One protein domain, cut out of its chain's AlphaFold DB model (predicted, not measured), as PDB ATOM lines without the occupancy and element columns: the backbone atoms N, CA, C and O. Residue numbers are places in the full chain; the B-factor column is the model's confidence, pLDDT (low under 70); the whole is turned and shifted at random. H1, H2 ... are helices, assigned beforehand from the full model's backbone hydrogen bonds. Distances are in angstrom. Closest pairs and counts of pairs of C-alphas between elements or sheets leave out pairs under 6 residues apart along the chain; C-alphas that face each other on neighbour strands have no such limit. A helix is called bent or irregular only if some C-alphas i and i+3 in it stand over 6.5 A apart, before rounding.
ATOM      1  N   GLN A 150     162.180 191.831 186.752       67.94
ATOM      2  CA  GLN A 150     160.898 191.558 186.115       67.94
ATOM      3  C   GLN A 150     160.953 190.351 185.172       67.94
ATOM      4  O   GLN A 150     159.916 189.733 184.949       67.94
ATOM      5  N   SER A 151     162.114 189.990 184.614       66.44
ATOM      6  CA  SER A 151     162.231 188.886 183.648       66.44
ATOM      7  C   SER A 151     162.174 187.488 184.295       66.44
ATOM      8  O   SER A 151     161.787 186.516 183.644       66.44
ATOM      9  N   GLN A 152     162.473 187.379 185.598       68.38
ATOM     10  CA  GLN A 152     162.595 186.104 186.329       68.38
ATOM     11  C   GLN A 152     161.684 186.007 187.570       68.38
ATOM     12  O   GLN A 152     161.947 185.235 188.491       68.38
ATOM     13  N   CYS A 153     160.582 186.763 187.618       80.50
ATOM     14  CA  CYS A 153     159.718 186.841 188.805       80.50
ATOM     15  C   CYS A 153     158.467 185.943 188.773       80.50
ATOM     16  O   CYS A 153     157.754 185.844 189.773       80.50
ATOM     17  N   ALA A 154     158.186 185.258 187.659       83.44
ATOM     18  CA  ALA A 154     156.921 184.543 187.454       83.44
ATOM     19  C   ALA A 154     156.637 183.449 188.505       83.44
ATOM     20  O   ALA A 154     155.499 183.314 188.964       83.44
ATOM     21  N   SER A 155     157.657 182.676 188.892       87.38
ATOM     22  CA  SER A 155     157.545 181.625 189.914       87.38
ATOM     23  C   SER A 155     157.366 182.205 191.322       87.38
ATOM     24  O   SER A 155     156.604 181.666 192.125       87.38
ATOM     25  N   ILE A 156     158.014 183.338 191.608       90.06
ATOM     26  CA  ILE A 156     157.911 184.053 192.886       90.06
ATOM     27  C   ILE A 156     156.502 184.637 193.045       90.06
ATOM     28  O   ILE A 156     155.859 184.407 194.068       90.06
ATOM     29  N   ILE A 157     155.981 185.296 192.002       89.75
ATOM     30  CA  ILE A 157     154.606 185.819 191.955       89.75
ATOM     31  C   ILE A 157     153.593 184.692 192.179       89.75
ATOM     32  O   ILE A 157     152.685 184.831 192.996       89.75
ATOM     33  N   GLN A 158     153.755 183.556 191.491       90.31
ATOM     34  CA  GLN A 158     152.872 182.401 191.668       90.31
ATOM     35  C   GLN A 158     152.813 181.956 193.127       90.31
ATOM     36  O   GLN A 158     151.735 181.721 193.674       90.31
ATOM     37  N   LYS A 159     153.989 181.823 193.743       91.81
ATOM     38  CA  LYS A 159     154.130 181.371 195.120       91.81
ATOM     39  C   LYS A 159     153.515 182.359 196.104       91.81
ATOM     40  O   LYS A 159     152.807 181.928 197.007       91.81
ATOM     41  N   TYR A 160     153.721 183.661 195.890       94.19
ATOM     42  CA  TYR A 160     153.094 184.710 196.692       94.19
ATOM     43  C   TYR A 160     151.567 184.579 196.651       94.19
ATOM     44  O   TYR A 160     150.930 184.447 197.698       94.19
ATOM     45  N   LEU A 161     150.983 184.559 195.446       93.25
ATOM     46  CA  LEU A 161     149.528 184.524 195.259       93.25
ATOM     47  C   LEU A 161     148.900 183.253 195.844       93.25
ATOM     48  O   LEU A 161     147.840 183.329 196.455       93.25
ATOM     49  N   LYS A 162     149.547 182.089 195.695       92.25
ATOM     50  CA  LYS A 162     149.064 180.834 196.294       92.25
ATOM     51  C   LYS A 162     149.106 180.867 197.822       92.25
ATOM     52  O   LYS A 162     148.078 180.636 198.450       92.25
ATOM     53  N   ASN A 163     150.249 181.219 198.411       92.88
ATOM     54  CA  ASN A 163     150.416 181.218 199.868       92.88
ATOM     55  C   ASN A 163     149.461 182.202 200.559       92.88
ATOM     56  O   ASN A 163     148.800 181.852 201.533       92.88
ATOM     57  N   SER A 164     149.343 183.425 200.036       93.44
ATOM     58  CA  SER A 164     148.402 184.422 200.571       93.44
ATOM     59  C   SER A 164     146.941 183.961 200.464       93.44
ATOM     60  O   SER A 164     146.164 184.167 201.397       93.44
ATOM     61  N   MET A 165     146.572 183.264 199.385       91.56
ATOM     62  CA  MET A 165     145.232 182.689 199.206       91.56
ATOM     63  C   MET A 165     144.915 181.524 200.141       91.56
ATOM     64  O   MET A 165     143.795 181.440 200.651       91.56
ATOM     65  N   GLU A 166     145.862 180.611 200.343       90.25
ATOM     66  CA  GLU A 166     145.706 179.456 201.235       90.25
ATOM     67  C   GLU A 166     145.545 179.898 202.694       90.25
ATOM     68  O   GLU A 166     144.749 179.325 203.437       90.25
ATOM     69  N   LYS A 167     146.241 180.973 203.081       87.94
ATOM     70  CA  LYS A 167     146.221 181.539 204.436       87.94
ATOM     71  C   LYS A 167     145.139 182.606 204.660       87.94
ATOM     72  O   LYS A 167     145.032 183.133 205.762       87.94
ATOM     73  N   ASN A 168     144.311 182.904 203.652       88.25
ATOM     74  CA  ASN A 168     143.277 183.955 203.673       88.25
ATOM     75  C   ASN A 168     143.815 185.366 204.023       88.25
ATOM     76  O   ASN A 168     143.132 186.169 204.660       88.25
ATOM     77  N   LEU A 169     145.035 185.682 203.586       89.75
ATOM     78  CA  LEU A 169     145.700 186.975 203.784       89.75
ATOM     79  C   LEU A 169     145.318 187.954 202.659       89.75
ATOM     80  O   LEU A 169     146.124 188.278 201.786       89.75
ATOM     81  N   PHE A 170     144.044 188.367 202.622       90.69
ATOM     82  CA  PHE A 170     143.514 189.168 201.508       90.69
ATOM     83  C   PHE A 170     144.056 190.598 201.458       90.69
ATOM     84  O   PHE A 170     144.149 191.157 200.371       90.69
ATOM     85  N   ILE A 171     144.446 191.183 202.593       88.69
ATOM     86  CA  ILE A 171     145.048 192.522 202.614       88.69
ATOM     87  C   ILE A 171     146.363 192.489 201.833       88.69
ATOM     88  O   ILE A 171     146.519 193.210 200.851       88.69
ATOM     89  N   GLU A 172     147.257 191.578 202.213       90.69
ATOM     90  CA  GLU A 172     148.553 191.362 201.575       90.69
ATOM     91  C   GLU A 172     148.381 190.954 200.106       90.69
ATOM     92  O   GLU A 172     149.088 191.457 199.235       90.69
ATOM     93  N   PHE A 173     147.398 190.096 199.804       93.44
ATOM     94  CA  PHE A 173     147.090 189.676 198.436       93.44
ATOM     95  C   PHE A 173     146.756 190.865 197.520       93.44
ATOM     96  O   PHE A 173     147.315 190.978 196.428       93.44
ATOM     97  N   PHE A 174     145.840 191.749 197.936       92.44
ATOM     98  CA  PHE A 174     145.421 192.879 197.103       92.44
ATOM     99  C   PHE A 174     146.461 194.005 197.078       92.44
ATOM    100  O   PHE A 174     146.667 194.587 196.014       92.44
ATOM    101  N   GLU A 175     147.165 194.270 198.181       91.25
ATOM    102  CA  GLU A 175     148.279 195.230 198.197       91.25
ATOM    103  C   GLU A 175     149.393 194.800 197.231       91.25
ATOM    104  O   GLU A 175     149.851 195.604 196.418       91.25
ATOM    105  N   PHE A 176     149.744 193.510 197.217       91.12
ATOM    106  CA  PHE A 176     150.735 192.965 196.289       91.12
ATOM    107  C   PHE A 176     150.310 193.066 194.819       91.12
ATOM    108  O   PHE A 176     151.121 193.378 193.946       91.12
ATOM    109  N   LEU A 177     149.029 192.829 194.518       91.06
ATOM    110  CA  LEU A 177     148.511 193.027 193.163       91.06
ATOM    111  C   LEU A 177     148.585 194.497 192.746       91.06
ATOM    112  O   LEU A 177     149.024 194.784 191.632       91.06
ATOM    113  N   GLN A 178     148.163 195.420 193.614       90.88
ATOM    114  CA  GLN A 178     148.229 196.857 193.352       90.88
ATOM    115  C   GLN A 178     149.667 197.289 193.049       90.88
ATOM    116  O   GLN A 178     149.904 197.915 192.012       90.88
ATOM    117  N   GLU A 179     150.612 196.911 193.912       88.00
ATOM    118  CA  GLU A 179     152.042 197.166 193.737       88.00
ATOM    119  C   GLU A 179     152.539 196.579 192.410       88.00
ATOM    120  O   GLU A 179     153.129 197.283 191.591       88.00
ATOM    121  N   GLY A 180     152.223 195.316 192.123       86.94
ATOM    122  CA  GLY A 180     152.654 194.682 190.883       86.94
ATOM    123  C   GLY A 180     152.093 195.351 189.631       86.94
ATOM    124  O   GLY A 180     152.801 195.503 188.640       86.94
ATOM    125  N   TYR A 181     150.849 195.827 189.658       86.19
ATOM    126  CA  TYR A 181     150.280 196.595 188.553       86.19
ATOM    127  C   TYR A 181     150.878 198.004 188.421       86.19
ATOM    128  O   TYR A 181     150.842 198.569 187.324       86.19
ATOM    129  N   GLN A 182     151.371 198.615 189.502       84.06
ATOM    130  CA  GLN A 182     152.153 199.859 189.442       84.06
ATOM    131  C   GLN A 182     153.547 199.598 188.848       84.06
ATOM    132  O   GLN A 182     154.003 200.371 188.012       84.06
ATOM    133  N   ASN A 183     154.136 198.443 189.163       82.50
ATOM    134  CA  ASN A 183     155.437 197.980 188.672       82.50
ATOM    135  C   ASN A 183     155.371 197.204 187.339       82.50
ATOM    136  O   ASN A 183     156.314 196.500 186.988       82.50
ATOM    137  N   GLN A 184     154.274 197.323 186.581       82.19
ATOM    138  CA  GLN A 184     154.083 196.721 185.248       82.19
ATOM    139  C   GLN A 184     154.075 195.172 185.182       82.19
ATOM    140  O   GLN A 184     154.178 194.594 184.103       82.19
ATOM    141  N   TRP A 185     153.830 194.459 186.286       84.81
ATOM    142  CA  TRP A 185     153.742 192.983 186.335       84.81
ATOM    143  C   TRP A 185     152.406 192.403 185.833       84.81
ATOM    144  O   TRP A 185     152.148 191.202 185.956       84.81
ATOM    145  N   GLY A 186     151.532 193.229 185.250       80.88
ATOM    146  CA  GLY A 186     150.171 192.839 184.867       80.88
ATOM    147  C   GLY A 186     150.093 191.650 183.898       80.88
ATOM    148  O   GLY A 186     149.139 190.873 183.950       80.88
ATOM    149  N   THR A 187     151.104 191.457 183.047       82.56
ATOM    150  CA  THR A 187     151.203 190.307 182.130       82.56
ATOM    151  C   THR A 187     151.365 188.979 182.872       82.56
ATOM    152  O   THR A 187     150.759 187.983 182.469       82.56
ATOM    153  N   TYR A 188     152.091 188.957 183.993       82.38
ATOM    154  CA  TYR A 188     152.243 187.772 184.839       82.38
ATOM    155  C   TYR A 188     150.943 187.418 185.561       82.38
ATOM    156  O   TYR A 188     150.577 186.243 185.643       82.38
ATOM    157  N   PHE A 189     150.194 188.426 186.012       86.19
ATOM    158  CA  PHE A 189     148.915 188.219 186.692       86.19
ATOM    159  C   PHE A 189     147.831 187.622 185.788       86.19
ATOM    160  O   PHE A 189     146.976 186.891 186.291       86.19
ATOM    161  N   LYS A 190     147.892 187.828 184.460       82.75
ATOM    162  CA  LYS A 190     146.947 187.206 183.509       82.75
ATOM    163  C   LYS A 190     146.908 185.679 183.649       82.75
ATOM    164  O   LYS A 190     145.823 185.099 183.648       82.75
ATOM    165  N   LYS A 191     148.067 185.034 183.856       83.38
ATOM    166  CA  LYS A 191     148.173 183.572 184.052       83.38
ATOM    167  C   LYS A 191     147.475 183.091 185.332       83.38
ATOM    168  O   LYS A 191     147.019 181.954 185.403       83.38
ATOM    169  N   TYR A 192     147.336 183.968 186.324       86.31
ATOM    170  CA  TYR A 192     146.750 183.670 187.634       86.31
ATOM    171  C   TYR A 192     145.390 184.341 187.844       86.31
ATOM    172  O   TYR A 192     144.935 184.502 188.976       86.31
ATOM    173  N   ASN A 193     144.697 184.692 186.756       85.38
ATOM    174  CA  ASN A 193     143.378 185.315 186.822       85.38
ATOM    175  C   ASN A 193     142.374 184.508 187.659       85.38
ATOM    176  O   ASN A 193     141.574 185.116 188.364       85.38
ATOM    177  N   HIS A 194     142.440 183.173 187.628       87.69
ATOM    178  CA  HIS A 194     141.586 182.306 188.444       87.69
ATOM    179  C   HIS A 194     141.782 182.532 189.954       87.69
ATOM    180  O   HIS A 194     140.790 182.656 190.665       87.69
ATOM    181  N   LEU A 195     143.027 182.678 190.434       89.62
ATOM    182  CA  LEU A 195     143.313 182.971 191.846       89.62
ATOM    183  C   LEU A 195     142.755 184.332 192.246       89.62
ATOM    184  O   LEU A 195     142.168 184.461 193.310       89.62
ATOM    185  N   ILE A 196     142.881 185.336 191.376       88.69
ATOM    186  CA  ILE A 196     142.365 186.685 191.648       88.69
ATOM    187  C   ILE A 196     140.831 186.675 191.730       88.69
ATOM    188  O   ILE A 196     140.266 187.291 192.631       88.69
ATOM    189  N   LYS A 197     140.150 185.947 190.831       88.75
ATOM    190  CA  LYS A 197     138.687 185.763 190.883       88.75
ATOM    191  C   LYS A 197     138.263 185.071 192.183       88.75
ATOM    192  O   LYS A 197     137.363 185.549 192.866       88.75
ATOM    193  N   GLN A 198     138.954 183.992 192.556       90.38
ATOM    194  CA  GLN A 198     138.715 183.285 193.816       90.38
ATOM    195  C   GLN A 198     138.968 184.176 195.039       90.38
ATOM    196  O   GLN A 198     138.192 184.125 195.989       90.38
ATOM    197  N   ALA A 199     140.020 185.000 195.023       91.19
ATOM    198  CA  ALA A 199     140.338 185.938 196.099       91.19
ATOM    199  C   ALA A 199     139.205 186.939 196.297       91.19
ATOM    200  O   ALA A 199     138.754 187.153 197.416       91.19
ATOM    201  N   PHE A 200     138.700 187.499 195.196       90.12
ATOM    202  CA  PHE A 200     137.579 188.428 195.222       90.12
ATOM    203  C   PHE A 200     136.311 187.756 195.763       90.12
ATOM    204  O   PHE A 200     135.661 188.285 196.658       90.12
ATOM    205  N   GLN A 201     135.996 186.544 195.301       89.62
ATOM    206  CA  GLN A 201     134.839 185.792 195.790       89.62
ATOM    207  C   GLN A 201     134.940 185.481 197.291       89.62
ATOM    208  O   GLN A 201     133.973 185.681 198.032       89.62
ATOM    209  N   LYS A 202     136.107 185.017 197.757       91.44
ATOM    210  CA  LYS A 202     136.355 184.775 199.183       91.44
ATOM    211  C   LYS A 202     136.271 186.068 199.994       91.44
ATOM    212  O   LYS A 202     135.617 186.050 201.030       91.44
ATOM    213  N   LEU A 203     136.836 187.170 199.496       91.75
ATOM    214  CA  LEU A 203     136.740 188.485 200.129       91.75
ATOM    215  C   LEU A 203     135.279 188.883 200.340       91.75
ATOM    216  O   LEU A 203     134.906 189.156 201.474       91.75
ATOM    217  N   ILE A 204     134.439 188.857 199.293       89.94
ATOM    218  CA  ILE A 204     133.016 189.231 199.408       89.94
ATOM    219  C   ILE A 204     132.300 188.343 200.448       89.94
ATOM    220  O   ILE A 204     131.364 188.777 201.111       89.94
ATOM    221  N   ASN A 205     132.701 187.076 200.601       88.81
ATOM    222  CA  ASN A 205     132.147 186.160 201.610       88.81
ATOM    223  C   ASN A 205     132.605 186.452 203.051       88.81
ATOM    224  O   ASN A 205     132.069 185.839 203.970       88.81
ATOM    225  N   SER A 206     133.584 187.330 203.267       90.88
ATOM    226  CA  SER A 206     134.181 187.556 204.589       90.88
ATOM    227  C   SER A 206     134.354 189.028 204.969       90.88
ATOM    228  O   SER A 206     135.136 189.323 205.868       90.88
ATOM    229  N   LEU A 207     133.675 189.961 204.295       90.94
ATOM    230  CA  LEU A 207     133.796 191.408 204.551       90.94
ATOM    231  C   LEU A 207     133.418 191.813 205.984       90.94
ATOM    232  O   LEU A 207     134.048 192.697 206.560       90.94
ATOM    233  N   ASP A 208     132.439 191.136 206.577       88.50
ATOM    234  CA  ASP A 208     131.986 191.311 207.964       88.50
ATOM    235  C   ASP A 208     133.065 190.954 208.999       88.50
ATOM    236  O   ASP A 208     133.038 191.430 210.128       88.50
ATOM    237  N   LYS A 209     134.058 190.144 208.615       87.56
ATOM    238  CA  LYS A 209     135.131 189.696 209.516       87.56
ATOM    239  C   LYS A 209     136.290 190.687 209.621       87.56
ATOM    240  O   LYS A 209     137.172 190.504 210.458       87.56
ATOM    241  N   TYR A 210     136.333 191.701 208.759       84.88
ATOM    242  CA  TYR A 210     137.403 192.692 208.755       84.88
ATOM    243  C   TYR A 210     137.082 193.863 209.679       84.88
ATOM    244  O   TYR A 210     135.940 194.290 209.804       84.88
ATOM    245  N   SER A 211     138.109 194.457 210.288       86.38
ATOM    246  CA  SER A 211     137.943 195.806 210.827       86.38
ATOM    247  C   SER A 211     137.677 196.775 209.675       86.38
ATOM    248  O   SER A 211     138.209 196.603 208.572       86.38
ATOM    249  N   PHE A 212     136.903 197.830 209.931       87.06
ATOM    250  CA  PHE A 212     136.598 198.828 208.905       87.06
ATOM    251  C   PHE A 212     137.875 199.432 208.291       87.06
ATOM    252  O   PHE A 212     137.962 199.617 207.084       87.06
ATOM    253  N   TYR A 213     138.930 199.642 209.089       85.88
ATOM    254  CA  TYR A 213     140.216 200.125 208.574       85.88
ATOM    255  C   TYR A 213     140.884 199.149 207.591       85.88
ATOM    256  O   TYR A 213     141.368 199.560 206.537       85.88
ATOM    257  N   ASN A 214     140.885 197.848 207.895       86.19
ATOM    258  CA  ASN A 214     141.438 196.848 206.984       86.19
ATOM    259  C   ASN A 214     140.612 196.734 205.699       86.19
ATOM    260  O   ASN A 214     141.183 196.562 204.625       86.19
ATOM    261  N   LEU A 215     139.291 196.901 205.792       90.94
ATOM    262  CA  LEU A 215     138.432 196.993 204.619       90.94
ATOM    263  C   LEU A 215     138.803 198.194 203.735       90.94
ATOM    264  O   LEU A 215     138.966 198.026 202.530       90.94
ATOM    265  N   LEU A 216     138.985 199.382 204.321       91.19
ATOM    266  CA  LEU A 216     139.390 200.585 203.582       91.19
ATOM    267  C   LEU A 216     140.712 200.384 202.834       91.19
ATOM    268  O   LEU A 216     140.835 200.817 201.689       91.19
ATOM    269  N   ARG A 217     141.683 199.699 203.454       89.12
ATOM    270  CA  ARG A 217     142.953 199.339 202.803       89.12
ATOM    271  C   ARG A 217     142.734 198.428 201.600       89.12
ATOM    272  O   ARG A 217     143.244 198.724 200.526       89.12
ATOM    273  N   ILE A 218     141.935 197.371 201.760       91.12
ATOM    274  CA  ILE A 218     141.596 196.456 200.661       91.12
ATOM    275  C   ILE A 218     140.918 197.219 199.515       91.12
ATOM    276  O   ILE A 218     141.298 197.036 198.361       91.12
ATOM    277  N   ILE A 219     139.956 198.098 199.820       91.88
ATOM    278  CA  ILE A 219     139.277 198.945 198.826       91.88
ATOM    279  C   ILE A 219     140.290 199.824 198.083       91.88
ATOM    280  O   ILE A 219     140.305 199.834 196.856       91.88
ATOM    281  N   ASN A 220     141.181 200.502 198.809       90.81
ATOM    282  CA  ASN A 220     142.220 201.338 198.210       90.81
ATOM    283  C   ASN A 220     143.156 200.538 197.286       90.81
ATOM    284  O   ASN A 220     143.583 201.036 196.243       90.81
ATOM    285  N   SER A 221     143.455 199.284 197.632       91.25
ATOM    286  CA  SER A 221     144.220 198.399 196.756       91.25
ATOM    287  C   SER A 221     143.443 197.967 195.522       91.25
ATOM    288  O   SER A 221     143.987 197.996 194.416       91.25
ATOM    289  N   LEU A 222     142.162 197.640 195.679       90.06
ATOM    290  CA  LEU A 222     141.275 197.311 194.568       90.06
ATOM    291  C   LEU A 222     141.140 198.471 193.578       90.06
ATOM    292  O   LEU A 222     141.256 198.234 192.378       90.06
ATOM    293  N   ASP A 223     141.008 199.714 194.040       87.56
ATOM    294  CA  ASP A 223     140.952 200.895 193.167       87.56
ATOM    295  C   ASP A 223     142.165 200.992 192.227       87.56
ATOM    296  O   ASP A 223     142.031 201.341 191.052       87.56
ATOM    297  N   GLY A 224     143.356 200.634 192.719       83.06
ATOM    298  CA  GLY A 224     144.579 200.604 191.914       83.06
ATOM    299  C   GLY A 224     144.644 199.457 190.895       83.06
ATOM    300  O   GLY A 224     145.438 199.523 189.952       83.06
ATOM    301  N   ILE A 225     143.820 198.422 191.075       85.44
ATOM    302  CA  ILE A 225     143.762 197.217 190.236       85.44
ATOM    303  C   ILE A 225     142.653 197.328 189.184       85.44
ATOM    304  O   ILE A 225     142.839 196.854 188.060       85.44
ATOM    305  N   ILE A 226     141.509 197.934 189.526       79.00
ATOM    306  CA  ILE A 226     140.278 197.806 188.733       79.00
ATOM    307  C   ILE A 226     140.424 198.339 187.309       79.00
ATOM    308  O   ILE A 226     140.058 197.659 186.356       79.00
ATOM    309  N   ASN A 227     141.090 199.480 187.147       72.38
ATOM    310  CA  ASN A 227     141.310 200.091 185.832       72.38
ATOM    311  C   ASN A 227     142.272 199.301 184.922       72.38
ATOM    312  O   ASN A 227     142.495 199.688 183.779       72.38
ATOM    313  N   LYS A 228     142.895 198.227 185.421       77.38
ATOM    314  CA  LYS A 228     143.976 197.495 184.737       77.38
ATOM    315  C   LYS A 228     143.634 196.032 184.447       77.38
ATOM    316  O   LYS A 228     144.470 195.307 183.899       77.38
ATOM    317  N   LYS A 229     142.442 195.563 184.828       74.56
ATOM    318  CA  LYS A 229     142.034 194.156 184.719       74.56
ATOM    319  C   LYS A 229     140.576 194.052 184.268       74.56
ATOM    320  O   LYS A 229     139.762 194.897 184.599       74.56
ATOM    321  N   ASP A 230     140.259 192.984 183.543       74.62
ATOM    322  CA  ASP A 230     138.881 192.621 183.213       74.62
ATOM    323  C   ASP A 230     138.132 192.066 184.443       74.62
ATOM    324  O   ASP A 230     138.563 191.088 185.072       74.62
ATOM    325  N   PHE A 231     137.003 192.699 184.764       76.00
ATOM    326  CA  PHE A 231     136.093 192.347 185.856       76.00
ATOM    327  C   PHE A 231     134.759 191.764 185.373       76.00
ATOM    328  O   PHE A 231     133.814 191.683 186.151       76.00
ATOM    329  N   SER A 232     134.680 191.269 184.137       79.69
ATOM    330  CA  SER A 232     133.518 190.536 183.604       79.69
ATOM    331  C   SER A 232     132.989 189.435 184.539       79.69
ATOM    332  O   SER A 232     131.791 189.180 184.607       79.69
ATOM    333  N   PHE A 233     133.862 188.818 185.345       81.50
ATOM    334  CA  PHE A 233     133.463 187.812 186.336       81.50
ATOM    335  C   PHE A 233     132.559 188.343 187.458       81.50
ATOM    336  O   PHE A 233     131.963 187.538 188.162       81.50
ATOM    337  N   LEU A 234     132.446 189.659 187.650       81.19
ATOM    338  CA  LEU A 234     131.556 190.249 188.654       81.19
ATOM    339  C   LEU A 234     130.073 190.058 188.331       81.19
ATOM    340  O   LEU A 234     129.254 190.166 189.241       81.19
ATOM    341  N   LEU A 235     129.734 189.714 187.083       80.62
ATOM    342  CA  LEU A 235     128.373 189.349 186.676       80.62
ATOM    343  C   LEU A 235     127.759 188.287 187.588       80.62
ATOM    344  O   LEU A 235     126.610 188.404 187.992       80.62
ATOM    345  N   GLN A 236     128.553 187.293 187.987       83.88
ATOM    346  CA  GLN A 236     128.094 186.196 188.843       83.88
ATOM    347  C   GLN A 236     127.845 186.618 190.308       83.88
ATOM    348  O   GLN A 236     127.527 185.781 191.149       83.88
ATOM    349  N   HIS A 237     128.072 187.891 190.651       87.00
ATOM    350  CA  HIS A 237     127.976 188.421 192.012       87.00
ATOM    351  C   HIS A 237     126.952 189.556 192.152       87.00
ATOM    352  O   HIS A 237     126.905 190.170 193.215       87.00
ATOM    353  N   ILE A 238     126.140 189.837 191.126       86.44
ATOM    354  CA  ILE A 238     125.159 190.938 191.137       86.44
ATOM    355  C   ILE A 238     124.171 190.796 192.299       86.44
ATOM    356  O   ILE A 238     124.107 191.699 193.132       86.44
ATOM    357  N   ASP A 239     123.514 189.640 192.428       88.12
ATOM    358  CA  ASP A 239     122.551 189.371 193.512       88.12
ATOM    359  C   ASP A 239     123.179 189.582 194.893       88.12
ATOM    360  O   ASP A 239     122.566 190.086 195.831       88.12
ATOM    361  N   LYS A 240     124.465 189.248 195.011       90.50
ATOM    362  CA  LYS A 240     125.207 189.408 196.253       90.50
ATOM    363  C   LYS A 240     125.547 190.866 196.552       90.50
ATOM    364  O   LYS A 240     125.525 191.278 197.709       90.50
ATOM    365  N   PHE A 241     125.870 191.658 195.533       91.75
ATOM    366  CA  PHE A 241     126.026 193.102 195.696       91.75
ATOM    367  C   PHE A 241     124.706 193.756 196.113       91.75
ATOM    368  O   PHE A 241     124.723 194.612 196.995       91.75
ATOM    369  N   GLU A 242     123.583 193.327 195.539       91.44
ATOM    370  CA  GLU A 242     122.249 193.787 195.932       91.44
ATOM    371  C   GLU A 242     121.952 193.449 197.403       91.44
ATOM    372  O   GLU A 242     121.650 194.347 198.191       91.44
ATOM    373  N   GLU A 243     122.174 192.198 197.821       92.88
ATOM    374  CA  GLU A 243     122.057 191.778 199.226       92.88
ATOM    375  C   GLU A 243     122.907 192.663 200.155       92.88
ATOM    376  O   GLU A 243     122.444 193.155 201.188       92.88
ATOM    377  N   MET A 244     124.156 192.935 199.770       94.75
ATOM    378  CA  MET A 244     125.077 193.743 200.566       94.75
ATOM    379  C   MET A 244     124.664 195.214 200.674       94.75
ATOM    380  O   MET A 244     124.863 195.806 201.734       94.75
ATOM    381  N   ILE A 245     124.069 195.806 199.634       94.25
ATOM    382  CA  ILE A 245     123.521 197.176 199.685       94.25
ATOM    383  C   ILE A 245     122.429 197.277 200.761       94.25
ATOM    384  O   ILE A 245     122.329 198.298 201.452       94.25
ATOM    385  N   HIS A 246     121.645 196.212 200.936       92.81
ATOM    386  CA  HIS A 246     120.552 196.135 201.906       92.81
ATOM    387  C   HIS A 246     120.958 195.588 203.284       92.81
ATOM    388  O   HIS A 246     120.190 195.726 204.237       92.81
ATOM    389  N   SER A 247     122.169 195.046 203.421       93.00
ATOM    390  CA  SER A 247     122.721 194.512 204.672       93.00
ATOM    391  C   SER A 247     122.697 195.524 205.826       93.00
ATOM    392  O   SER A 247     122.893 196.723 205.631       93.00
ATOM    393  N   SER A 248     122.509 195.050 207.060       90.81
ATOM    394  CA  SER A 248     122.699 195.857 208.276       90.81
ATOM    395  C   SER A 248     124.177 196.048 208.637       90.81
ATOM    396  O   SER A 248     124.530 197.035 209.275       90.81
ATOM    397  N   ASP A 249     125.045 195.133 208.199       93.31
ATOM    398  CA  ASP A 249     126.492 195.213 208.396       93.31
ATOM    399  C   ASP A 249     127.107 196.370 207.589       93.31
ATOM    400  O   ASP A 249     126.951 196.452 206.362       93.31
ATOM    401  N   LEU A 250     127.820 197.259 208.292       91.56
ATOM    402  CA  LEU A 250     128.429 198.453 207.710       91.56
ATOM    403  C   LEU A 250     129.479 198.109 206.653       91.56
ATOM    404  O   LEU A 250     129.491 198.732 205.595       91.56
ATOM    405  N   ASN A 251     130.340 197.125 206.911       93.75
ATOM    406  CA  ASN A 251     131.421 196.757 206.001       93.75
ATOM    407  C   ASN A 251     130.870 196.288 204.656       93.75
ATOM    408  O   ASN A 251     131.313 196.754 203.603       93.75
ATOM    409  N   LYS A 252     129.875 195.395 204.686       94.75
ATOM    410  CA  LYS A 252     129.205 194.878 203.489       94.75
ATOM    411  C   LYS A 252     128.542 196.003 202.701       94.75
ATOM    412  O   LYS A 252     128.814 196.152 201.508       94.75
ATOM    413  N   LYS A 253     127.736 196.833 203.374       95.00
ATOM    414  CA  LYS A 253     127.034 197.957 202.737       95.00
ATOM    415  C   LYS A 253     128.000 198.975 202.142       95.00
ATOM    416  O   LYS A 253     127.828 199.392 200.998       95.00
ATOM    417  N   TYR A 254     129.020 199.354 202.908       95.25
ATOM    418  CA  TYR A 254     130.029 200.318 202.487       95.25
ATOM    419  C   TYR A 254     130.783 199.830 201.256       95.25
ATOM    420  O   TYR A 254     130.832 200.544 200.257       95.25
ATOM    421  N   PHE A 255     131.307 198.599 201.301       95.12
ATOM    422  CA  PHE A 255     132.041 198.011 200.186       95.12
ATOM    423  C   PHE A 255     131.196 197.985 198.912       95.12
ATOM    424  O   PHE A 255     131.651 198.476 197.885       95.12
ATOM    425  N   ALA A 256     129.962 197.470 198.971       94.38
ATOM    426  CA  ALA A 256     129.102 197.366 197.793       94.38
ATOM    427  C   ALA A 256     128.790 198.735 197.176       94.38
ATOM    428  O   ALA A 256     129.026 198.950 195.985       94.38
ATOM    429  N   ILE A 257     128.304 199.681 197.987       94.44
ATOM    430  CA  ILE A 257     127.912 201.012 197.505       94.44
ATOM    431  C   ILE A 257     129.127 201.777 196.969       94.44
ATOM    432  O   ILE A 257     129.039 202.367 195.889       94.44
ATOM    433  N   TYR A 258     130.256 201.759 197.686       94.44
ATOM    434  CA  TYR A 258     131.487 202.414 197.246       94.44
ATOM    435  C   TYR A 258     131.993 201.820 195.930       94.44
ATOM    436  O   TYR A 258     132.200 202.551 194.961       94.44
ATOM    437  N   PHE A 259     132.144 200.493 195.880       91.69
ATOM    438  CA  PHE A 259     132.712 199.784 194.739       91.69
ATOM    439  C   PHE A 259     131.899 200.025 193.463       91.69
ATOM    440  O   PHE A 259     132.470 200.319 192.412       91.69
ATOM    441  N   ILE A 260     130.567 199.969 193.562       91.00
ATOM    442  CA  ILE A 260     129.673 200.216 192.426       91.00
ATOM    443  C   ILE A 260     129.718 201.685 191.999       91.00
ATOM    444  O   ILE A 260     129.790 201.968 190.807       91.00
ATOM    445  N   LYS A 261     129.714 202.638 192.944       91.62
ATOM    446  CA  LYS A 261     129.807 204.071 192.611       91.62
ATOM    447  C   LYS A 261     131.121 204.424 191.932       91.62
ATOM    448  O   LYS A 261     131.108 205.159 190.947       91.62
ATOM    449  N   LYS A 262     132.236 203.904 192.445       90.94
ATOM    450  CA  LYS A 262     133.569 204.154 191.897       90.94
ATOM    451  C   LYS A 262     133.688 203.678 190.453       90.94
ATOM    452  O   LYS A 262     134.253 204.388 189.629       90.94
ATOM    453  N   ASN A 263     133.144 202.497 190.169       88.06
ATOM    454  CA  ASN A 263     133.343 201.775 188.910       88.06
ATOM    455  C   ASN A 263     132.075 201.742 188.043       88.06
ATOM    456  O   ASN A 263     131.896 200.839 187.230       88.06
ATOM    457  N   TYR A 264     131.185 202.721 188.225       88.50
ATOM    458  CA  TYR A 264     129.835 202.730 187.659       88.50
ATOM    459  C   TYR A 264     129.803 202.518 186.140       88.50
ATOM    460  O   TYR A 264     129.062 201.663 185.662       88.50
ATOM    461  N   ASN A 265     130.633 203.253 185.391       86.94
ATOM    462  CA  ASN A 265     130.665 203.170 183.927       86.94
ATOM    463  C   ASN A 265     131.063 201.761 183.461       86.94
ATOM    464  O   ASN A 265     130.324 201.130 182.713       86.94
ATOM    465  N   THR A 266     132.168 201.235 183.993       84.19
ATOM    466  CA  THR A 266     132.681 199.898 183.667       84.19
ATOM    467  C   THR A 266     131.686 198.796 184.032       84.19
ATOM    468  O   THR A 266     131.511 197.836 183.290       84.19
ATOM    469  N   LEU A 267     131.012 198.912 185.180       85.44
ATOM    470  CA  LEU A 267     130.054 197.902 185.629       85.44
ATOM    471  C   LEU A 267     128.780 197.881 184.780       85.44
ATOM    472  O   LEU A 267     128.241 196.804 184.549       85.44
ATOM    473  N   ILE A 268     128.321 199.034 184.283       86.56
ATOM    474  CA  ILE A 268     127.159 199.106 183.385       86.56
ATOM    475  C   ILE A 268     127.467 198.541 182.003       86.56
ATOM    476  O   ILE A 268     126.603 197.893 181.416       86.56
ATOM    477  N   GLU A 269     128.682 198.760 181.497       84.94
ATOM    478  CA  GLU A 269     129.147 198.119 180.262       84.94
ATOM    479  C   GLU A 269     129.158 196.591 180.394       84.94
ATOM    480  O   GLU A 269     128.819 195.886 179.447       84.94
ATOM    481  N   ILE A 270     129.499 196.078 181.581       82.56
ATOM    482  CA  ILE A 270     129.476 194.645 181.886       82.56
ATOM    483  C   ILE A 270     128.032 194.125 182.016       82.56
ATOM    484  O   ILE A 270     127.701 193.094 181.435       82.56
ATOM    485  N   SER A 271     127.167 194.812 182.772       82.44
ATOM    486  CA  SER A 271     125.734 194.503 182.867       82.44
ATOM    487  C   SER A 271     124.895 195.725 183.207       82.44
ATOM    488  O   SER A 271     125.134 196.439 184.184       82.44
ATOM    489  N   THR A 272     123.802 195.887 182.465       85.62
ATOM    490  CA  THR A 272     122.801 196.930 182.700       85.62
ATOM    491  C   THR A 272     122.092 196.795 184.047       85.62
ATOM    492  O   THR A 272     121.520 197.778 184.506       85.62
ATOM    493  N   GLN A 273     122.167 195.644 184.726       85.44
ATOM    494  CA  GLN A 273     121.578 195.442 186.057       85.44
ATOM    495  C   GLN A 273     122.263 196.281 187.148       85.44
ATOM    496  O   GLN A 273     121.634 196.612 188.146       85.44
ATOM    497  N   PHE A 274     123.516 196.711 186.952       85.06
ATOM    498  CA  PHE A 274     124.157 197.671 187.862       85.06
ATOM    499  C   PHE A 274     123.571 199.088 187.743       85.06
ATOM    500  O   PHE A 274     123.790 199.938 188.614       85.06
ATOM    501  N   LYS A 275     122.803 199.368 186.682       85.12
ATOM    502  CA  LYS A 275     122.119 200.649 186.513       85.12
ATOM    503  C   LYS A 275     121.033 200.775 187.575       85.12
ATOM    504  O   LYS A 275     120.121 199.965 187.648       85.12
ATOM    505  N   ASN A 276     121.115 201.833 188.378       82.12
ATOM    506  CA  ASN A 276     120.179 202.115 189.473       82.12
ATOM    507  C   ASN A 276     120.111 201.044 190.584       82.12
ATOM    508  O   ASN A 276     119.232 201.146 191.435       82.12
ATOM    509  N   ILE A 277     121.064 200.102 190.650       88.94
ATOM    510  CA  ILE A 277     121.129 199.073 191.709       88.94
ATOM    511  C   ILE A 277     121.295 199.662 193.116       88.94
ATOM    512  O   ILE A 277     121.019 198.992 194.097       88.94
ATOM    513  N   ILE A 278     121.770 200.909 193.232       90.00
ATOM    514  CA  ILE A 278     121.900 201.618 194.511       90.00
ATOM    515  C   ILE A 278     120.698 202.554 194.679       90.00
ATOM    516  O   ILE A 278     120.680 203.636 194.075       90.00
ATOM    517  N   PRO A 279     119.736 202.223 195.555       90.94
ATOM    518  CA  PRO A 279     118.645 203.122 195.882       90.94
ATOM    519  C   PRO A 279     119.152 204.422 196.526       90.94
ATOM    520  O   PRO A 279     120.045 204.417 197.382       90.94
ATOM    521  N   LYS A 280     118.555 205.565 196.160       89.31
ATOM    522  CA  LYS A 280     118.956 206.892 196.677       89.31
ATOM    523  C   LYS A 280     118.852 206.981 198.207       89.31
ATOM    524  O   LYS A 280     119.685 207.629 198.838       89.31
ATOM    525  N   ASN A 281     117.862 206.316 198.805       91.25
ATOM    526  CA  ASN A 281     117.697 206.225 200.259       91.25
ATOM    527  C   ASN A 281     118.855 205.462 200.928       91.25
ATOM    528  O   ASN A 281     119.384 205.957 201.918       91.25
ATOM    529  N   GLN A 282     119.301 204.328 200.372       92.31
ATOM    530  CA  GLN A 282     120.442 203.566 200.903       92.31
ATOM    531  C   GLN A 282     121.747 204.359 200.803       92.31
ATOM    532  O   GLN A 282     122.517 204.401 201.761       92.31
ATOM    533  N   LEU A 283     121.970 205.061 199.686       91.88
ATOM    534  CA  LEU A 283     123.135 205.933 199.528       91.88
ATOM    535  C   LEU A 283     123.133 207.075 200.555       91.88
ATOM    536  O   LEU A 283     124.146 207.314 201.207       91.88
ATOM    537  N   ASN A 284     122.009 207.775 200.717       92.38
ATOM    538  CA  ASN A 284     121.900 208.873 201.681       92.38
ATOM    539  C   ASN A 284     122.044 208.385 203.129       92.38
ATOM    540  O   ASN A 284     122.696 209.049 203.935       92.38
ATOM    541  N   TYR A 285     121.483 207.215 203.443       92.25
ATOM    542  CA  TYR A 285     121.658 206.563 204.736       92.25
ATOM    543  C   TYR A 285     123.133 206.251 205.009       92.25
ATOM    544  O   TYR A 285     123.653 206.651 206.051       92.25
ATOM    545  N   LEU A 286     123.837 205.626 204.053       94.00
ATOM    546  CA  LEU A 286     125.263 205.327 204.191       94.00
ATOM    547  C   LEU A 286     126.096 206.603 204.364       94.00
ATOM    548  O   LEU A 286     126.957 206.632 205.234       94.00
ATOM    549  N   LYS A 287     125.835 207.659 203.579       94.12
ATOM    550  CA  LYS A 287     126.544 208.947 203.707       94.12
ATOM    551  C   LYS A 287     126.471 209.493 205.124       94.12
ATOM    552  O   LYS A 287     127.497 209.863 205.681       94.12
ATOM    553  N   LYS A 288     125.265 209.534 205.699       92.44
ATOM    554  CA  LYS A 288     125.053 210.028 207.063       92.44
ATOM    555  C   LYS A 288     125.769 209.146 208.084       92.44
ATOM    556  O   LYS A 288     126.446 209.665 208.962       92.44
ATOM    557  N   LEU A 289     125.644 207.828 207.942       92.88
ATOM    558  CA  LEU A 289     126.252 206.869 208.858       92.88
ATOM    559  C   LEU A 289     127.785 206.949 208.829       92.88
ATOM    560  O   LEU A 289     128.406 207.024 209.879       92.88
ATOM    561  N   ILE A 290     128.393 207.008 207.645       93.69
ATOM    562  CA  ILE A 290     129.848 207.104 207.480       93.69
ATOM    563  C   ILE A 290     130.395 208.462 207.912       93.69
ATOM    564  O   ILE A 290     131.477 208.512 208.488       93.69
ATOM    565  N   LEU A 291     129.670 209.552 207.653       92.94
ATOM    566  CA  LEU A 291     130.063 210.875 208.131       92.94
ATOM    567  C   LEU A 291     130.053 210.928 209.664       92.94
ATOM    568  O   LEU A 291     131.016 211.402 210.257       92.94
ATOM    569  N   ASN A 292     129.008 210.394 210.304       92.00
ATOM    570  CA  ASN A 292     128.956 210.279 211.761       92.00
ATOM    571  C   ASN A 292     130.100 209.407 212.283       92.00
ATOM    572  O   ASN A 292     130.832 209.840 213.161       92.00
ATOM    573  N   TYR A 293     130.310 208.236 211.673       91.12
ATOM    574  CA  TYR A 293     131.406 207.339 212.027       91.12
ATOM    575  C   TYR A 293     132.776 208.023 211.898       91.12
ATOM    576  O   TYR A 293     133.614 207.890 212.772       91.12
ATOM    577  N   PHE A 294     133.012 208.818 210.852       90.88
ATOM    578  CA  PHE A 294     134.253 209.585 210.683       90.88
ATOM    579  C   PHE A 294     134.471 210.622 211.786       90.88
ATOM    580  O   PHE A 294     135.584 210.768 212.283       90.88
ATOM    581  N   ILE A 295     133.409 211.330 212.172       89.00
ATOM    582  CA  ILE A 295     133.461 212.317 213.253       89.00
ATOM    583  C   ILE A 295     133.709 211.620 214.598       89.00
ATOM    584  O   ILE A 295     134.577 212.058 215.345       89.00
ATOM    585  N   GLU A 296     133.022 210.511 214.874       87.38
ATOM    586  CA  GLU A 296     133.261 209.683 216.063       87.38
ATOM    587  C   GLU A 296     134.705 209.163 216.101       87.38
ATOM    588  O   GLU A 296     135.329 209.112 217.154       87.38
ATOM    589  N   GLU A 297     135.274 208.790 214.957       83.69
ATOM    590  CA  GLU A 297     136.651 208.301 214.871       83.69
ATOM    591  C   GLU A 297     137.692 209.398 215.131       83.69
ATOM    592  O   GLU A 297     138.730 209.124 215.740       83.69
ATOM    593  N   ILE A 298     137.396 210.641 214.733       84.00
ATOM    594  CA  ILE A 298     138.169 211.826 215.129       84.00
ATOM    595  C   ILE A 298     138.081 212.028 216.646       84.00
ATOM    596  O   ILE A 298     139.113 212.141 217.304       84.00
ATOM    597  N   GLU A 299     136.871 212.018 217.211       78.50
ATOM    598  CA  GLU A 299     136.639 212.217 218.652       78.50
ATOM    599  C   GLU A 299     137.302 211.127 219.512       78.50
ATOM    600  O   GLU A 299     137.731 211.383 220.637       78.50
ATOM    601  N   ASN A 300     137.453 209.921 218.962       73.50
ATOM    602  CA  ASN A 300     138.129 208.795 219.600       73.50
ATOM    603  C   ASN A 300     139.643 208.720 219.303       73.50
ATOM    604  O   ASN A 300     140.295 207.756 219.708       73.50
ATOM    605  N   PHE A 301     140.221 209.712 218.617       67.50
ATOM    606  CA  PHE A 301     141.654 209.797 218.315       67.50
ATOM    607  C   PHE A 301     142.240 208.619 217.506       67.50
ATOM    608  O   PHE A 301     143.377 208.202 217.742       67.50
ATOM    609  N   ILE A 302     141.512 208.081 216.521       72.69
ATOM    610  CA  ILE A 302     141.987 206.928 215.735       72.69
ATOM    611  C   ILE A 302     143.065 207.306 214.711       72.69
ATOM    612  O   ILE A 302     143.070 208.389 214.156       72.69
ATOM    613  N   VAL A 303     143.951 206.352 214.398       69.94
ATOM    614  CA  VAL A 303     144.983 206.401 213.346       69.94
ATOM    615  C   VAL A 303     144.601 207.262 212.134       69.94
ATOM    616  O   VAL A 303     143.717 206.909 211.352       69.94
ATOM    617  N   ILE A 304     145.368 208.333 211.923       79.75
ATOM    618  CA  ILE A 304     145.181 209.307 210.839       79.75
ATOM    619  C   ILE A 304     145.090 208.671 209.443       79.75
ATOM    620  O   ILE A 304     144.273 209.097 208.633       79.75
ATOM    621  N   ASP A 305     145.845 207.600 209.177       79.12
ATOM    622  CA  ASP A 305     145.806 206.876 207.899       79.12
ATOM    623  C   ASP A 305     144.402 206.343 207.574       79.12
ATOM    624  O   ASP A 305     143.993 206.334 206.413       79.12
ATOM    625  N   LYS A 306     143.630 205.922 208.590       84.38
ATOM    626  CA  LYS A 306     142.240 205.480 208.412       84.38
ATOM    627  C   LYS A 306     141.375 206.634 207.916       84.38
ATOM    628  O   LYS A 306     140.623 206.459 206.961       84.38
ATOM    629  N   LEU A 307     141.512 207.802 208.538       87.31
ATOM    630  CA  LEU A 307     140.754 208.998 208.186       87.31
ATOM    631  C   LEU A 307     141.141 209.515 206.794       87.31
ATOM    632  O   LEU A 307     140.256 209.834 206.008       87.31
ATOM    633  N   ILE A 308     142.431 209.489 206.437       88.31
ATOM    634  CA  ILE A 308     142.903 209.819 205.080       88.31
ATOM    635  C   ILE A 308     142.262 208.885 204.041       88.31
ATOM    636  O   ILE A 308     141.790 209.339 202.998       88.31
ATOM    637  N   LEU A 309     142.204 207.574 204.312       89.06
ATOM    638  CA  LEU A 309     141.532 206.630 203.410       89.06
ATOM    639  C   LEU A 309     140.034 206.928 203.281       89.06
ATOM    640  O   LEU A 309     139.509 206.881 202.171       89.06
ATOM    641  N   MET A 310     139.352 207.254 204.381       91.44
ATOM    642  CA  MET A 310     137.936 207.632 204.350       91.44
ATOM    643  C   MET A 310     137.710 208.912 203.536       91.44
ATOM    644  O   MET A 310     136.868 208.910 202.638       91.44
ATOM    645  N   GLU A 311     138.492 209.966 203.786       91.12
ATOM    646  CA  GLU A 311     138.437 211.239 203.056       91.12
ATOM    647  C   GLU A 311     138.592 211.023 201.545       91.12
ATOM    648  O   GLU A 311     137.754 211.469 200.757       91.12
ATOM    649  N   ASN A 312     139.612 210.265 201.130       88.50
ATOM    650  CA  ASN A 312     139.848 209.950 199.719       88.50
ATOM    651  C   ASN A 312     138.634 209.263 199.063       88.50
ATOM    652  O   ASN A 312     138.378 209.420 197.864       88.50
ATOM    653  N   GLN A 313     137.864 208.509 199.849       89.88
ATOM    654  CA  GLN A 313     136.697 207.758 199.400       89.88
ATOM    655  C   GLN A 313     135.390 208.576 199.451       89.88
ATOM    656  O   GLN A 313     134.459 208.301 198.688       89.88
ATOM    657  N   PHE A 314     135.310 209.638 200.258       92.25
ATOM    658  CA  PHE A 314     134.122 210.496 200.394       92.25
ATOM    659  C   PHE A 314     133.717 211.191 199.101       92.25
ATOM    660  O   PHE A 314     132.521 211.274 198.795       92.25
ATOM    661  N   LYS A 315     134.699 211.600 198.292       87.19
ATOM    662  CA  LYS A 315     134.452 212.202 196.976       87.19
ATOM    663  C   LYS A 315     133.656 211.274 196.054       87.19
ATOM    664  O   LYS A 315     132.768 211.730 195.341       87.19
ATOM    665  N   VAL A 316     133.935 209.971 196.096       89.25
ATOM    666  CA  VAL A 316     133.253 208.953 195.276       89.25
ATOM    667  C   VAL A 316     131.808 208.761 195.723       89.25
ATOM    668  O   VAL A 316     130.903 208.612 194.901       89.25
ATOM    669  N   LEU A 317     131.575 208.796 197.034       91.06
ATOM    670  CA  LEU A 317     130.232 208.712 197.598       91.06
ATOM    671  C   LEU A 317     129.447 210.013 197.370       91.06
ATOM    672  O   LEU A 317     128.217 209.984 197.327       91.06
ATOM    673  N   GLY A 318     130.128 211.144 197.178       87.62
ATOM    674  CA  GLY A 318     129.532 212.473 197.047       87.62
ATOM    675  C   GLY A 318     129.144 213.064 198.403       87.62
ATOM    676  O   GLY A 318     128.034 213.582 198.547       87.62
ATOM    677  N   ILE A 319     130.001 212.889 199.410       91.88
ATOM    678  CA  ILE A 319     129.947 213.607 200.693       91.88
ATOM    679  C   ILE A 319     130.685 214.939 200.496       91.88
ATOM    680  O   ILE A 319     131.731 214.964 199.851       91.88
ATOM    681  N   SER A 320     130.119 216.043 200.984       90.19
ATOM    682  CA  SER A 320     130.690 217.378 200.764       90.19
ATOM    683  C   SER A 320     131.830 217.660 201.745       90.19
ATOM    684  O   SER A 320     131.677 217.403 202.938       90.19
ATOM    685  N   GLU A 321     132.939 218.234 201.260       89.31
ATOM    686  CA  GLU A 321     134.099 218.622 202.085       89.31
ATOM    687  C   GLU A 321     133.704 219.523 203.262       89.31
ATOM    688  O   GLU A 321     134.173 219.326 204.381       89.31
ATOM    689  N   ASN A 322     132.756 220.441 203.043       89.31
ATOM    690  CA  ASN A 322     132.274 221.384 204.059       89.31
ATOM    691  C   ASN A 322     131.680 220.695 205.303       89.31
ATOM    692  O   ASN A 322     131.456 221.348 206.314       89.31
ATOM    693  N   GLN A 323     131.368 219.395 205.232       88.38
ATOM    694  CA  GLN A 323     130.773 218.649 206.342       88.38
ATOM    695  C   GLN A 323     131.806 218.078 207.325       88.38
ATOM    696  O   GLN A 323     131.418 217.699 208.427       88.38
ATOM    697  N   TYR A 324     133.084 217.969 206.941       90.12
ATOM    698  CA  TYR A 324     134.099 217.281 207.754       90.12
ATOM    699  C   TYR A 324     135.494 217.918 207.742       90.12
ATOM    700  O   TYR A 324     136.280 217.631 208.642       90.12
ATOM    701  N   LYS A 325     135.825 218.747 206.742       89.88
ATOM    702  CA  LYS A 325     137.194 219.219 206.496       89.88
ATOM    703  C   LYS A 325     137.790 219.991 207.668       89.88
ATOM    704  O   LYS A 325     138.894 219.661 208.078       89.88
ATOM    705  N   ASP A 326     137.048 220.936 208.239       89.31
ATOM    706  CA  ASP A 326     137.534 221.748 209.363       89.31
ATOM    707  C   ASP A 326     137.882 220.861 210.567       89.31
ATOM    708  O   ASP A 326     139.012 220.885 211.044       89.31
ATOM    709  N   LYS A 327     136.970 219.954 210.957       87.56
ATOM    710  CA  LYS A 327     137.223 218.966 212.022       87.56
ATOM    711  C   LYS A 327     138.430 218.072 211.723       87.56
ATOM    712  O   LYS A 327     139.151 217.686 212.640       87.56
ATOM    713  N   PHE A 328     138.631 217.693 210.462       89.25
ATOM    714  CA  PHE A 328     139.753 216.843 210.081       89.25
ATOM    715  C   PHE A 328     141.090 217.592 210.109       89.25
ATOM    716  O   PHE A 328     142.088 217.031 210.556       89.25
ATOM    717  N   GLU A 329     141.126 218.852 209.677       88.69
ATOM    718  CA  GLU A 329     142.319 219.697 209.773       88.69
ATOM    719  C   GLU A 329     142.661 220.032 211.232       88.69
ATOM    720  O   GLU A 329     143.829 219.928 211.612       88.69
ATOM    721  N   ASP A 330     141.661 220.315 212.072       86.69
ATOM    722  CA  ASP A 330     141.844 220.475 213.521       86.69
ATOM    723  C   ASP A 330     142.459 219.209 214.137       86.69
ATOM    724  O   ASP A 330     143.448 219.273 214.871       86.69
ATOM    725  N   TYR A 331     141.947 218.034 213.758       84.81
ATOM    726  CA  TYR A 331     142.495 216.749 214.187       84.81
ATOM    727  C   TYR A 331     143.945 216.530 213.721       84.81
ATOM    728  O   TYR A 331     144.791 216.084 214.500       84.81
ATOM    729  N   LYS A 332     144.285 216.870 212.467       84.88
ATOM    730  CA  LYS A 332     145.673 216.798 211.966       84.88
ATOM    731  C   LYS A 332     146.611 217.676 212.790       84.88
ATOM    732  O   LYS A 332     147.719 217.247 213.122       84.88
ATOM    733  N   GLN A 333     146.181 218.892 213.124       84.31
ATOM    734  CA  GLN A 333     146.948 219.789 213.986       84.31
ATOM    735  C   GLN A 333     147.120 219.195 215.384       84.31
ATOM    736  O   GLN A 333     148.237 219.170 215.903       84.31
TER     737      GLN A 333
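This is residues 150 to 333 of the 778 residues of an uncharacterized protein of Candidatus Lokiarchaeota archaeon (UniProt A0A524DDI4). Two helices, H5 and H7, run side by side through the middle of a body of helices; a small, loosely joined bundle of H1, H2 and H4 makes one end, with H2 on H5, and the helical hairpin of H9 and H10 makes the other, with H10 packed on both H5 and H7 and H11 beside the last part of H9. H6 packs on H7 at a further side, and the short helices H3 and H8 sit near the ends of their neighbours, H3 by H1 and H2, H8 by H6 and H7. The printed part has 184 residues with eleven named helices, H1 to H11 in order along the chain, and no named strand; the class is all helix. The whole is compact, with a radius of gyration of the C-alphas of 17.2 A, and the C-alphas span 49 by 41 by 26 A along their three main axes.

The longest helix is H9, residues 280 to 299, 28.7 A from first to last C-alpha, beginning at C-alpha 280 at (118.956, 206.892, 196.677). H10 is residues 304 to 317, 20.0 A, and H11 is residues 325 to 333, 12.3 A, ending at C-alpha 333 at (146.948, 219.789, 213.986). H7 is residues 250 to 262, 17.6 A, and H5 is residues 212 to 226, 20.5 A. H6, residues 232 to 246, 23.1 A, is irregular, with C-alphas 236 and 239 7.9 A apart. H8 is residues 264 to 270. H1, residues 154 to 166, 18.5 A, begins at C-alpha 154 at (156.921, 184.543, 187.454). H2 is residues 170 to 182, 18.3 A, H3 is residues 186 to 191, and H4 is residues 193 to 204, 16.8 A.

H9 and H10 touch as a helical hairpin, at a shallow tilt of 19 degrees, opposite ways, with the closest C-alphas those of Phe 294 and Leu 307, 7.0 A apart. H11 touches H9 with the closest C-alphas those of Ile 298 and Tyr 331, 6.6 A apart. The hub is H7, which touches H5, H6, H9 and H10. H7 and H9 only just touch, with 3 pairs of C-alphas within 8 A, the closest those of Tyr 254 and Leu 286, 7.1 A apart. H7 and H10 touch at a steep tilt of 53 degrees, with Lys 262 and Val 316 closest, their C-alphas 5.9 A apart. H6 touches H7 with residues 241 to 246 alone, the closest C-alphas being those of Ile 245 and Lys 253, 4.7 A apart. H8 is close to H7 but not clearly touching, about perpendicular at 80 degrees, with the C-alphas of Ile 260 and Leu 267 closest, 7.2 A apart. H5 and H7 touch at a shallow tilt of 23 degrees, the same way, with the C-alphas of Phe 212 and Asn 251 closest, 6.3 A apart. H10 touches H5 with residues 306 to 310 alone, the C-alphas of Tyr 213 and Lys 306 being closest, 5.7 A apart. H2 touches H5 at a shallow tilt of 32 degrees, only just short of steep, with the C-alphas of Glu 175 and Ser 221 closest, 5.3 A apart. H1, H2 and H4 form an up and down bundle, each running against the one before it. H1 and H2 are a helical hairpin, with the C-alphas of Ser 164 and Phe 173 closest, 5.8 A apart. H1 and H4 touch, with the C-alphas of Met 165 and Ala 199 closest, 6.6 A apart. H3 is close to H1 but not clearly touching, with the C-alphas of Ala 154 and Tyr 188 closest, 6.3 A apart. Among the pairs that are apart are H1 and H7, and H4 and H9. Every O i to N i+4 pair is within hydrogen-bond range in H1, H2, H4, H7, H8, H9 and H11; the figures are 1 of 2 in H3, 10 of 11 in H5, 6 of 11 in H6 and 8 of 10 in H10.

The two C-alphas farthest apart are those of Gln 152 and Asn 281, 51.1 A. The printed part has no cut, and no link is long; those from H4 to H5, H8 to H9 and H10 to H11 are short, and the others are tight. The mean pLDDT of the printed part is 87.6, and residues 150 to 152, 301 and 303 are under 70.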